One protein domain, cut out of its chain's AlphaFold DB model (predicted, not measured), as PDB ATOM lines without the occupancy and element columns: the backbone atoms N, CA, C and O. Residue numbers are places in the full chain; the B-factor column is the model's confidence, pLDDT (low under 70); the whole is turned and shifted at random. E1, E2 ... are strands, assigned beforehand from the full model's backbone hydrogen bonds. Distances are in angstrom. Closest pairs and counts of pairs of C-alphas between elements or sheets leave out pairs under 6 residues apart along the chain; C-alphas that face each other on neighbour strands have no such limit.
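This is residues 1 to 10 and 29 to 103 of the 160 residues of the protein "FHA domain-containing protein" of SAR116 cluster bacterium (UniProt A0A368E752). Two antiparallel sheets, a twisted wall of five strands, E1, E8, E7, E5 and E6, and a smaller sheet of three, E2, E3 and E4, stand loosely and only partly face to face; they come close where E4 leads into E5. Two long loops complete the shape: residues 32 to 51 fold back beside E2, and residues 79 to 91 run past E4 on their way from E6 to E7. The printed part has 85 residues, with no named helix and eight named strands, E1 to E8 in chain order; the class is all strand, though under half of the residues, 38 of 85, are in named elements. The whole is compact, with a radius of gyration of the C-alphas of 11.7 A and spans of 36 by 26 by 26 A.

In the larger sheet, E1 is residues 2 to 8, 18.7 A long, beginning at C-alpha 2 at (-19.979, -0.487, 105.295). E8 is residues 98 to 103, 16.4 A, ending at C-alpha 103 at (-23.843, 3.718, 106.271). E7 is residues 92 to 95, 9.9 A; E5 is residues 71 to 73 and E6 residues 76 to 78. In the smaller sheet, E2 is residues 29 to 31, E3 residues 52 to 57, 15.9 A, and E4 residues 60 to 65, 16.4 A, with C-alpha 65 at (-18.922, 2.530, 88.189).

The larger sheet runs E1, E8, E7, E5, E6, with edge strands E1 and E6, and its strands' lines turn by 122 degrees from edge to edge. E1 and E8 are antiparallel at 149 degrees, with N 5 and O 101 3.0 A apart. E8 and E7 form a hairpin, with N 100 and O 93 at 2.8 A. E7 and E5 are antiparallel, with N 94 and O 72 at 2.8 A. E5 and E6 form a hairpin, with N 73 and O 76 at 2.8 A. The smaller sheet, E2, E3, E4, is a meander, each strand the antiparallel neighbour of the one before; N 30 and O 52 are 2.8 A apart, and so are N 55 and O 62. Between the sheets, the closest C-alphas of E4 and E5 are those of Asp 65 and Thr 71, 6.3 A apart. E1 and E4 are only just apart, at 8.0 A. Residues 85 to 86 pair antiparallel with residues 62 to 63 of E4, and residues 38 to 39 pair parallel with residues 30 to 31 of E2.

The two C-alphas farthest apart, those of Ser 43 and Gln 58, are 36.6 A apart. Residues 11 to 28 are not printed, and C-alphas 10 and 29 lie 19.8 A apart across this cut, in the link from E1 to E2. The links from E2 to E3, 20 residues, and from E6 to E7, 13 residues, are long. The mean pLDDT of the printed part is 88.4, and residue 80 alone is under 70.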
ATOM      1  N   MET A   1     -16.246  -0.659 108.290       86.06
ATOM      2  CA  MET A   1     -17.375  -1.537 107.916       86.06
ATOM      3  C   MET A   1     -18.403  -0.693 107.190       86.06
ATOM      4  O   MET A   1     -18.710   0.385 107.677       86.06
ATOM      5  N   ILE A   2     -18.926  -1.163 106.060       89.94
ATOM      6  CA  ILE A   2     -19.979  -0.487 105.295       89.94
ATOM      7  C   ILE A   2     -21.259  -1.319 105.337       89.94
ATOM      8  O   ILE A   2     -21.205  -2.547 105.296       89.94
ATOM      9  N   SER A   3     -22.405  -0.656 105.451       91.44
ATOM     10  CA  SER A   3     -23.731  -1.259 105.334       91.44
ATOM     11  C   SER A   3     -24.508  -0.562 104.228       91.44
ATOM     12  O   SER A   3     -24.586   0.662 104.200       91.44
ATOM     13  N   ILE A   4     -25.088  -1.351 103.333       91.88
ATOM     14  CA  ILE A   4     -25.861  -0.873 102.187       91.88
ATOM     15  C   ILE A   4     -27.295  -1.332 102.367       91.88
ATOM     16  O   ILE A   4     -27.540  -2.513 102.621       91.88
ATOM     17  N   ARG A   5     -28.252  -0.418 102.231       91.25
ATOM     18  CA  ARG A   5     -29.674  -0.742 102.336       91.25
ATOM     19  C   ARG A   5     -30.441  -0.185 101.152       91.25
ATOM     20  O   ARG A   5     -30.334   0.996 100.844       91.25
ATOM     21  N   ILE A   6     -31.274  -1.021 100.542       91.31
ATOM     22  CA  ILE A   6     -32.223  -0.575  99.522       91.31
ATOM     23  C   ILE A   6     -33.340   0.203 100.230       91.31
ATOM     24  O   ILE A   6     -34.061  -0.359 101.058       91.31
ATOM     25  N   MET A   7     -33.440   1.499  99.938       88.69
ATOM     26  CA  MET A   7     -34.467   2.390 100.478       88.69
ATOM     27  C   MET A   7     -35.715   2.384  99.603       88.69
ATOM     28  O   MET A   7     -36.821   2.302 100.128       88.69
ATOM     29  N   ASP A   8     -35.521   2.435  98.285       88.44
ATOM     30  CA  ASP A   8     -36.605   2.470  97.309       88.44
ATOM     31  C   ASP A   8     -36.218   1.737  96.017       88.44
ATOM     32  O   ASP A   8     -35.031   1.541  95.727       88.44
ATOM     33  N   GLY A   9     -37.220   1.315  95.248       85.75
ATOM     34  CA  GLY A   9     -37.042   0.555  94.014       85.75
ATOM     35  C   GLY A   9     -38.111   0.861  92.961       85.75
ATOM     36  O   GLY A   9     -39.098   1.534  93.247       85.75
ATOM     37  N   PRO A  10     -37.937   0.360  91.727       82.75
ATOM     38  CA  PRO A  10     -38.888   0.571  90.644       82.75
ATOM     39  C   PRO A  10     -40.262  -0.020  90.965       82.75
ATOM     40  O   PRO A  10     -40.381  -1.113  91.530       82.75
ATOM     41  N   VAL A  29     -19.831  -6.172  94.721       93.50
ATOM     42  CA  VAL A  29     -20.359  -5.918  93.375       93.50
ATOM     43  C   VAL A  29     -21.876  -5.737  93.422       93.50
ATOM     44  O   VAL A  29     -22.607  -6.536  94.006       93.50
ATOM     45  N   ILE A  30     -22.361  -4.695  92.751       93.06
ATOM     46  CA  ILE A  30     -23.775  -4.330  92.648       93.06
ATOM     47  C   ILE A  30     -24.212  -4.451  91.187       93.06
ATOM     48  O   ILE A  30     -23.530  -3.981  90.271       93.06
ATOM     49  N   GLY A  31     -25.374  -5.049  90.933       92.19
ATOM     50  CA  GLY A  31     -25.939  -5.088  89.583       92.19
ATOM     51  C   GLY A  31     -27.140  -6.013  89.438       92.19
ATOM     52  O   GLY A  31     -27.637  -6.573  90.409       92.19
ATOM     53  N   ARG A  32     -27.615  -6.203  88.201       91.25
ATOM     54  CA  ARG A  32     -28.747  -7.114  87.922       91.25
ATOM     55  C   ARG A  32     -28.352  -8.577  87.730       91.25
ATOM     56  O   ARG A  32     -29.208  -9.427  87.482       91.25
ATOM     57  N   GLY A  33     -27.054  -8.861  87.657       87.88
ATOM     58  CA  GLY A  33     -26.547 -10.213  87.462       87.88
ATOM     59  C   GLY A  33     -26.729 -11.032  88.731       87.88
ATOM     60  O   GLY A  33     -26.570 -10.516  89.818       87.88
ATOM     61  N   ARG A  34     -27.006 -12.329  88.608       87.06
ATOM     62  CA  ARG A  34     -27.056 -13.251  89.760       87.06
ATOM     63  C   ARG A  34     -25.680 -13.597  90.356       87.06
ATOM     64  O   ARG A  34     -25.614 -14.368  91.298       87.06
ATOM     65  N   ASP A  35     -24.618 -13.079  89.746       88.75
ATOM     66  CA  ASP A  35     -23.208 -13.315  90.086       88.75
ATOM     67  C   ASP A  35     -22.624 -12.144  90.903       88.75
ATOM     68  O   ASP A  35     -21.417 -11.967  90.981       88.75
ATOM     69  N   VAL A  36     -23.488 -11.274  91.429       92.06
ATOM     70  CA  VAL A  36     -23.096 -10.089  92.200       92.06
ATOM     71  C   VAL A  36     -23.516 -10.261  93.654       92.06
ATOM     72  O   VAL A  36     -24.451 -11.010  93.945       92.06
ATOM     73  N   ASP A  37     -22.869  -9.529  94.552       91.31
ATOM     74  CA  ASP A  37     -23.172  -9.571  95.981       91.31
ATOM     75  C   ASP A  37     -24.511  -8.900  96.311       91.31
ATOM     76  O   ASP A  37     -25.286  -9.408  97.123       91.31
ATOM     77  N   LEU A  38     -24.815  -7.777  95.648       90.44
ATOM     78  CA  LEU A  38     -26.072  -7.047  95.810       90.44
ATOM     79  C   LEU A  38     -26.877  -7.043  94.508       90.44
ATOM     80  O   LEU A  38     -26.647  -6.248  93.590       90.44
ATOM     81  N   LEU A  39     -27.829  -7.975  94.435       90.88
ATOM     82  CA  LEU A  39     -28.704  -8.145  93.282       90.88
ATOM     83  C   LEU A  39     -29.790  -7.061  93.259       90.88
ATOM     84  O   LEU A  39     -30.630  -6.991  94.155       90.88
ATOM     85  N   LEU A  40     -29.824  -6.290  92.174       89.69
ATOM     86  CA  LEU A  40     -30.882  -5.339  91.837       89.69
ATOM     87  C   LEU A  40     -31.678  -5.866  90.635       89.69
ATOM     88  O   LEU A  40     -31.232  -5.718  89.492       89.69
ATOM     89  N   PRO A  41     -32.826  -6.535  90.856       87.88
ATOM     90  CA  PRO A  41     -33.630  -7.080  89.771       87.88
ATOM     91  C   PRO A  41     -34.155  -5.966  88.870       87.88
ATOM     92  O   PRO A  41     -34.967  -5.163  89.288       87.88
ATOM     93  N   ASP A  42     -33.749  -5.927  87.608       86.62
ATOM     94  CA  ASP A  42     -34.203  -4.874  86.703       86.62
ATOM     95  C   ASP A  42     -34.754  -5.449  85.400       86.62
ATOM     96  O   ASP A  42     -34.017  -5.947  84.539       86.62
ATOM     97  N   SER A  43     -36.077  -5.362  85.263       81.25
ATOM     98  CA  SER A  43     -36.814  -5.777  84.068       81.25
ATOM     99  C   SER A  43     -36.623  -4.803  82.902       81.25
ATOM    100  O   SER A  43     -36.675  -5.224  81.745       81.25
ATOM    101  N   SER A  44     -36.345  -3.529  83.192       81.44
ATOM    102  CA  SER A  44     -36.166  -2.457  82.203       81.44
ATOM    103  C   SER A  44     -34.771  -2.457  81.569       81.44
ATOM    104  O   SER A  44     -34.551  -1.772  80.572       81.44
ATOM    105  N   ARG A  45     -33.838  -3.263  82.097       84.81
ATOM    106  CA  ARG A  45     -32.450  -3.427  81.613       84.81
ATOM    107  C   ARG A  45     -31.627  -2.129  81.589       84.81
ATOM    108  O   ARG A  45     -30.665  -2.030  80.830       84.81
ATOM    109  N   VAL A  46     -31.975  -1.176  82.441       86.81
ATOM    110  CA  VAL A  46     -31.209   0.037  82.743       86.81
ATOM    111  C   VAL A  46     -29.969  -0.299  83.584       86.81
ATOM    112  O   VAL A  46     -28.928   0.343  83.456       86.81
ATOM    113  N   ILE A  47     -30.033  -1.338  84.416       90.75
ATOM    114  CA  ILE A  47     -28.935  -1.770  85.279       90.75
ATOM    115  C   ILE A  47     -28.088  -2.824  84.554       90.75
ATOM    116  O   ILE A  47     -28.575  -3.862  84.095       90.75
ATOM    117  N   SER A  48     -26.779  -2.586  84.458       89.75
ATOM    118  CA  SER A  48     -25.815  -3.570  83.958       89.75
ATOM    119  C   SER A  48     -25.716  -4.810  84.859       89.75
ATOM    120  O   SER A  48     -26.036  -4.785  86.045       89.75
ATOM    121  N   ARG A  49     -25.265  -5.941  84.292       91.56
ATOM    122  CA  ARG A  49     -25.076  -7.196  85.052       91.56
ATOM    123  C   ARG A  49     -24.140  -6.994  86.244       91.56
ATOM    124  O   ARG A  49     -24.490  -7.404  87.340       91.56
ATOM    125  N   ARG A  50     -23.008  -6.341  85.991       92.31
ATOM    126  CA  ARG A  50     -22.128  -5.711  86.975       92.31
ATOM    127  C   ARG A  50     -22.243  -4.220  86.684       92.31
ATOM    128  O   ARG A  50     -21.977  -3.825  85.553       92.31
ATOM    129  N   HIS A  51     -22.825  -3.466  87.603       92.12
ATOM    130  CA  HIS A  51     -23.122  -2.050  87.412       92.12
ATOM    131  C   HIS A  51     -22.048  -1.219  88.089       92.12
ATOM    132  O   HIS A  51     -21.301  -0.534  87.409       92.12
ATOM    133  N   ALA A  52     -21.902  -1.382  89.396       92.56
ATOM    134  CA  ALA A  52     -20.857  -0.735  90.166       92.56
ATOM    135  C   ALA A  52     -20.207  -1.753  91.101       92.56
ATOM    136  O   ALA A  52     -20.818  -2.770  91.441       92.56
ATOM    137  N   SER A  53     -18.979  -1.486  91.519       92.75
ATOM    138  CA  SER A  53     -18.345  -2.200  92.616       92.75
ATOM    139  C   SER A  53     -17.809  -1.234  93.657       92.75
ATOM    140  O   SER A  53     -17.426  -0.108  93.351       92.75
ATOM    141  N   ILE A  54     -17.850  -1.661  94.913       92.12
ATOM    142  CA  ILE A  54     -17.313  -0.918  96.044       92.12
ATOM    143  C   ILE A  54     -16.112  -1.688  96.565       92.12
ATOM    144  O   ILE A  54     -16.250  -2.822  97.020       92.12
ATOM    145  N   SER A  55     -14.948  -1.058  96.526       91.94
ATOM    146  CA  SER A  55     -13.691  -1.620  97.006       91.94
ATOM    147  C   SER A  55     -13.262  -0.913  98.283       91.94
ATOM    148  O   SER A  55     -13.414   0.301  98.416       91.94
ATOM    149  N   MET A  56     -12.730  -1.670  99.240       89.12
ATOM    150  CA  MET A  56     -12.123  -1.103 100.444       89.12
ATOM    151  C   MET A  56     -10.606  -1.029 100.274       89.12
ATOM    152  O   MET A  56      -9.946  -2.060 100.143       89.12
ATOM    153  N   GLU A  57     -10.058   0.182 100.314       89.31
ATOM    154  CA  GLU A  57      -8.624   0.442 100.216       89.31
ATOM    155  C   GLU A  57      -8.177   1.333 101.376       89.31
ATOM    156  O   GLU A  57      -8.713   2.418 101.592       89.31
ATOM    157  N   GLN A  58      -7.190   0.869 102.148       84.75
ATOM    158  CA  GLN A  58      -6.593   1.621 103.265       84.75
ATOM    159  C   GLN A  58      -7.616   2.152 104.295       84.75
ATOM    160  O   GLN A  58      -7.422   3.206 104.893       84.75
ATOM    161  N   GLY A  59      -8.719   1.424 104.514       83.38
ATOM    162  CA  GLY A  59      -9.786   1.827 105.438       83.38
ATOM    163  C   GLY A  59     -10.798   2.819 104.854       83.38
ATOM    164  O   GLY A  59     -11.751   3.176 105.539       83.38
ATOM    165  N   SER A  60     -10.629   3.218 103.594       88.12
ATOM    166  CA  SER A  60     -11.579   4.029 102.830       88.12
ATOM    167  C   SER A  60     -12.360   3.163 101.841       88.12
ATOM    168  O   SER A  60     -11.864   2.136 101.378       88.12
ATOM    169  N   TYR A  61     -13.590   3.565 101.524       90.69
ATOM    170  CA  TYR A  61     -14.437   2.871 100.553       90.69
ATOM    171  C   TYR A  61     -14.512   3.672  99.260       90.69
ATOM    172  O   TYR A  61     -14.842   4.855  99.281       90.69
ATOM    173  N   PHE A  62     -14.240   3.014  98.140       91.38
ATOM    174  CA  PHE A  62     -14.270   3.610  96.813       91.38
ATOM    175  C   PHE A  62     -15.313   2.910  95.950       91.38
ATOM    176  O   PHE A  62     -15.325   1.684  95.864       91.38
ATOM    177  N   LEU A  63     -16.174   3.685  95.301       91.81
ATOM    178  CA  LEU A  63     -17.110   3.218  94.290       91.81
ATOM    179  C   LEU A  63     -16.468   3.330  92.912       91.81
ATOM    180  O   LEU A  63     -16.076   4.416  92.491       91.81
ATOM    181  N   ARG A  64     -16.450   2.227  92.175       91.81
ATOM    182  CA  ARG A  64     -16.142   2.208  90.753       91.81
ATOM    183  C   ARG A  64     -17.396   1.862  89.967       91.81
ATOM    184  O   ARG A  64     -17.976   0.791  90.139       91.81
ATOM    185  N   ASP A  65     -17.806   2.766  89.093       91.50
ATOM    186  CA  ASP A  65     -18.922   2.530  88.189       91.50
ATOM    187  C   ASP A  65     -18.418   1.913  86.879       91.50
ATOM    188  O   ASP A  65     -17.457   2.376  86.276       91.50
ATOM    189  N   THR A  66     -19.077   0.845  86.449       88.50
ATOM    190  CA  THR A  66     -18.807   0.119  85.195       88.50
ATOM    191  C   THR A  66     -20.065   0.042  84.329       88.50
ATOM    192  O   THR A  66     -20.190  -0.791  83.423       88.50
ATOM    193  N   SER A  67     -21.058   0.863  84.656       86.25
ATOM    194  CA  SER A  67     -22.356   0.845  84.022       86.25
ATOM    195  C   SER A  67     -22.367   1.568  82.680       86.25
ATOM    196  O   SER A  67     -21.491   2.357  82.351       86.25
ATOM    197  N   ALA A  68     -23.398   1.285  81.882       85.31
ATOM    198  CA  ALA A  68     -23.616   1.996  80.623       85.31
ATOM    199  C   ALA A  68     -24.373   3.323  80.812       85.31
ATOM    200  O   ALA A  68     -24.277   4.201  79.961       85.31
ATOM    201  N   ASN A  69     -25.149   3.446  81.896       85.56
ATOM    202  CA  ASN A  69     -26.054   4.575  82.140       85.56
ATOM    203  C   ASN A  69     -25.554   5.531  83.232       85.56
ATOM    204  O   ASN A  69     -26.156   6.585  83.429       85.56
ATOM    205  N   GLY A  70     -24.468   5.176  83.917       85.38
ATOM    206  CA  GLY A  70     -23.926   5.923  85.038       85.38
ATOM    207  C   GLY A  70     -24.586   5.571  86.374       85.38
ATOM    208  O   GLY A  70     -25.764   5.202  86.444       85.38
ATOM    209  N   THR A  71     -23.826   5.750  87.449       89.44
ATOM    210  CA  THR A  71     -24.313   5.765  88.833       89.44
ATOM    211  C   THR A  71     -24.368   7.207  89.336       89.44
ATOM    212  O   THR A  71     -23.549   8.037  88.955       89.44
ATOM    213  N   THR A  72     -25.332   7.544  90.191       91.12
ATOM    214  CA  THR A  72     -25.428   8.883  90.797       91.12
ATOM    215  C   THR A  72     -25.241   8.787  92.311       91.12
ATOM    216  O   THR A  72     -25.849   7.929  92.939       91.12
ATOM    217  N   ILE A  73     -24.425   9.663  92.902       91.31
ATOM    218  CA  ILE A  73     -24.227   9.790  94.355       91.31
ATOM    219  C   ILE A  73     -24.712  11.171  94.791       91.31
ATOM    220  O   ILE A  73     -24.236  12.165  94.249       91.31
ATOM    221  N   ASN A  74     -25.646  11.262  95.744       88.38
ATOM    222  CA  ASN A  74     -26.191  12.537  96.246       88.38
ATOM    223  C   ASN A  74     -26.571  13.527  95.116       88.38
ATOM    224  O   ASN A  74     -26.213  14.702  95.153       88.38
ATOM    225  N   ALA A  75     -27.252  13.038  94.073       85.00
ATOM    226  CA  ALA A  75     -27.619  13.782  92.856       85.00
ATOM    227  C   ALA A  75     -26.465  14.213  91.914       85.00
ATOM    228  O   ALA A  75     -26.710  14.923  90.937       85.00
ATOM    229  N   LYS A  76     -25.228  13.751  92.132       86.19
ATOM    230  CA  LYS A  76     -24.087  13.933  91.222       86.19
ATOM    231  C   LYS A  76     -23.802  12.650  90.442       86.19
ATOM    232  O   LYS A  76     -23.574  11.605  91.044       86.19
ATOM    233  N   LEU A  77     -23.783  12.728  89.111       86.44
ATOM    234  CA  LEU A  77     -23.371  11.603  88.267       86.44
ATOM    235  C   LEU A  77     -21.881  11.312  88.498       86.44
ATOM    236  O   LEU A  77     -21.053  12.224  88.471       86.44
ATOM    237  N   VAL A  78     -21.555  10.050  88.744       84.88
ATOM    238  CA  VAL A  78     -20.198   9.550  88.981       84.88
ATOM    239  C   VAL A  78     -19.868   8.468  87.958       84.88
ATOM    240  O   VAL A  78     -20.775   7.888  87.365       84.88
ATOM    241  N   GLY A  79     -18.579   8.189  87.748       70.56
ATOM    242  CA  GLY A  79     -18.171   7.061  86.905       70.56
ATOM    243  C   GLY A  79     -17.974   7.351  85.422       70.56
ATOM    244  O   GLY A  79     -17.695   6.432  84.659       70.56
ATOM    245  N   GLN A  80     -18.100   8.611  85.001       68.75
ATOM    246  CA  GLN A  80     -17.988   8.988  83.589       68.75
ATOM    247  C   GLN A  80     -16.571   8.781  83.016       68.75
ATOM    248  O   GLN A  80     -16.432   8.533  81.821       68.75
ATOM    249  N   ASP A  81     -15.551   8.806  83.879       71.75
ATOM    250  CA  ASP A  81     -14.130   8.708  83.517       71.75
ATOM    251  C   ASP A  81     -13.443   7.435  84.062       71.75
ATOM    252  O   ASP A  81     -12.218   7.383  84.140       71.75
ATOM    253  N   ASP A  82     -14.210   6.413  84.477       73.50
ATOM    254  CA  ASP A  82     -13.706   5.189  85.150       73.50
ATOM    255  C   ASP A  82     -12.920   5.468  86.459       73.50
ATOM    256  O   ASP A  82     -12.296   4.574  87.033       73.50
ATOM    257  N   GLU A  83     -12.981   6.704  86.967       83.00
ATOM    258  CA  GLU A  83     -12.308   7.117  88.196       83.00
ATOM    259  C   GLU A  83     -13.059   6.601  89.441       83.00
ATOM    260  O   GLU A  83     -14.277   6.797  89.557       83.00
ATOM    261  N   PRO A  84     -12.361   5.952  90.393       86.94
ATOM    262  CA  PRO A  84     -12.957   5.540  91.656       86.94
ATOM    263  C   PRO A  84     -13.338   6.754  92.512       86.94
ATOM    264  O   PRO A  84     -12.522   7.634  92.783       86.94
ATOM    265  N   VAL A  85     -14.577   6.776  92.999       89.69
ATOM    266  CA  VAL A  85     -15.110   7.857  93.835       89.69
ATOM    267  C   VAL A  85     -15.117   7.440  95.298       89.69
ATOM    268  O   VAL A  85     -15.657   6.395  95.646       89.69
ATOM    269  N   LEU A  86     -14.536   8.267  96.167       89.88
ATOM    270  CA  LEU A  86     -14.574   8.054  97.614       89.88
ATOM    271  C   LEU A  86     -16.012   8.177  98.136       89.88
ATOM    272  O   LEU A  86     -16.676   9.178  97.875       89.88
ATOM    273  N   LEU A  87     -16.453   7.179  98.898       90.19
ATOM    274  CA  LEU A  87     -17.751   7.159  99.565       90.19
ATOM    275  C   LEU A  87     -17.645   7.692 100.996       90.19
ATOM    276  O   LEU A  87     -16.694   7.376 101.717       90.19
ATOM    277  N   ALA A  88     -18.658   8.443 101.416       89.25
ATOM    278  CA  ALA A  88     -18.825   8.950 102.768       89.25
ATOM    279  C   ALA A  88     -20.017   8.296 103.486       89.25
ATOM    280  O   ALA A  88     -20.895   7.673 102.882       89.25
ATOM    281  N   ASP A  89     -20.023   8.405 104.816       89.31
ATOM    282  CA  ASP A  89     -21.168   7.980 105.619       89.31
ATOM    283  C   ASP A  89     -22.403   8.830 105.300       89.31
ATOM    284  O   ASP A  89     -22.314  10.054 105.205       89.31
ATOM    285  N   GLY A  90     -23.553   8.173 105.143       89.00
ATOM    286  CA  GLY A  90     -24.816   8.825 104.811       89.00
ATOM    287  C   GLY A  90     -25.025   9.109 103.322       89.00
ATOM    288  O   GLY A  90     -26.060   9.675 102.973       89.00
ATOM    289  N   ASP A  91     -24.097   8.711 102.448       91.38
ATOM    290  CA  ASP A  91     -24.254   8.893 101.006       91.38
ATOM    291  C   ASP A  91     -25.444   8.097 100.445       91.38
ATOM    292  O   ASP A  91     -25.658   6.922 100.765       91.38
ATOM    293  N   GLU A  92     -26.202   8.733  99.548       93.00
ATOM    294  CA  GLU A  92     -27.265   8.079  98.782       93.00
ATOM    295  C   GLU A  92     -26.776   7.727  97.373       93.00
ATOM    296  O   GLU A  92     -26.421   8.601  96.578       93.00
ATOM    297  N   LEU A  93     -26.799   6.435  97.051       92.12
ATOM    298  CA  LEU A  93     -26.557   5.902  95.716       92.12
ATOM    299  C   LEU A  93     -27.876   5.754  94.965       92.12
ATOM    300  O   LEU A  93     -28.814   5.114  95.440       92.12
ATOM    301  N   ILE A  94     -27.914   6.261  93.741       91.38
ATOM    302  CA  ILE A  94     -29.036   6.106  92.824       91.38
ATOM    303  C   ILE A  94     -28.546   5.331  91.603       91.38
ATOM    304  O   ILE A  94     -27.666   5.782  90.864       91.38
ATOM    305  N   ILE A  95     -29.128   4.149  91.402       90.81
ATOM    306  CA  ILE A  95     -28.807   3.234  90.304       90.81
ATOM    307  C   ILE A  95     -30.097   2.946  89.536       90.81
ATOM    308  O   ILE A  95     -30.955   2.179  89.981       90.81
ATOM    309  N   GLY A  96     -30.252   3.571  88.369       88.81
ATOM    310  CA  GLY A  96     -31.505   3.518  87.616       88.81
ATOM    311  C   GLY A  96     -32.672   4.066  88.444       88.81
ATOM    312  O   GLY A  96     -32.713   5.254  88.743       88.81
ATOM    313  N   ALA A  97     -33.611   3.195  88.814       88.62
ATOM    314  CA  ALA A  97     -34.765   3.531  89.655       88.62
ATOM    315  C   ALA A  97     -34.604   3.111  91.130       88.62
ATOM    316  O   ALA A  97     -35.546   3.234  91.906       88.62
ATOM    317  N   TYR A  98     -33.438   2.588  91.518       90.69
ATOM    318  CA  TYR A  98     -33.162   2.197  92.898       90.69
ATOM    319  C   TYR A  98     -32.482   3.314  93.661       90.69
ATOM    320  O   TYR A  98     -31.545   3.931  93.152       90.69
ATOM    321  N   ARG A  99     -32.901   3.491  94.914       92.00
ATOM    322  CA  ARG A  99     -32.216   4.334  95.893       92.00
ATOM    323  C   ARG A  99     -31.639   3.454  96.983       92.00
ATOM    324  O   ARG A  99     -32.368   2.688  97.618       92.00
ATOM    325  N   LEU A 100     -30.333   3.547  97.182       92.38
ATOM    326  CA  LEU A 100     -29.602   2.798  98.188       92.38
ATOM    327  C   LEU A 100     -28.954   3.776  99.164       92.38
ATOM    328  O   LEU A 100     -28.213   4.665  98.757       92.38
ATOM    329  N   GLY A 101     -29.213   3.583 100.450       92.25
ATOM    330  CA  GLY A 101     -28.547   4.321 101.515       92.25
ATOM    331  C   GLY A 101     -27.269   3.607 101.941       92.25
ATOM    332  O   GLY A 101     -27.280   2.386 102.156       92.25
ATOM    333  N   LEU A 102     -26.188   4.369 102.081       92.00
ATOM    334  CA  LEU A 102     -24.919   3.906 102.623       92.00
ATOM    335  C   LEU A 102     -24.753   4.353 104.076       92.00
ATOM    336  O   LEU A 102     -24.987   5.507 104.421       92.00
ATOM    337  N   ALA A 103     -24.302   3.430 104.918       91.12
ATOM    338  CA  ALA A 103     -23.843   3.718 106.271       91.12
ATOM    339  C   ALA A 103     -22.419   3.179 106.429       91.12
ATOM    340  O   ALA A 103     -22.188   1.967 106.354       91.12
TER     341      ALA A 103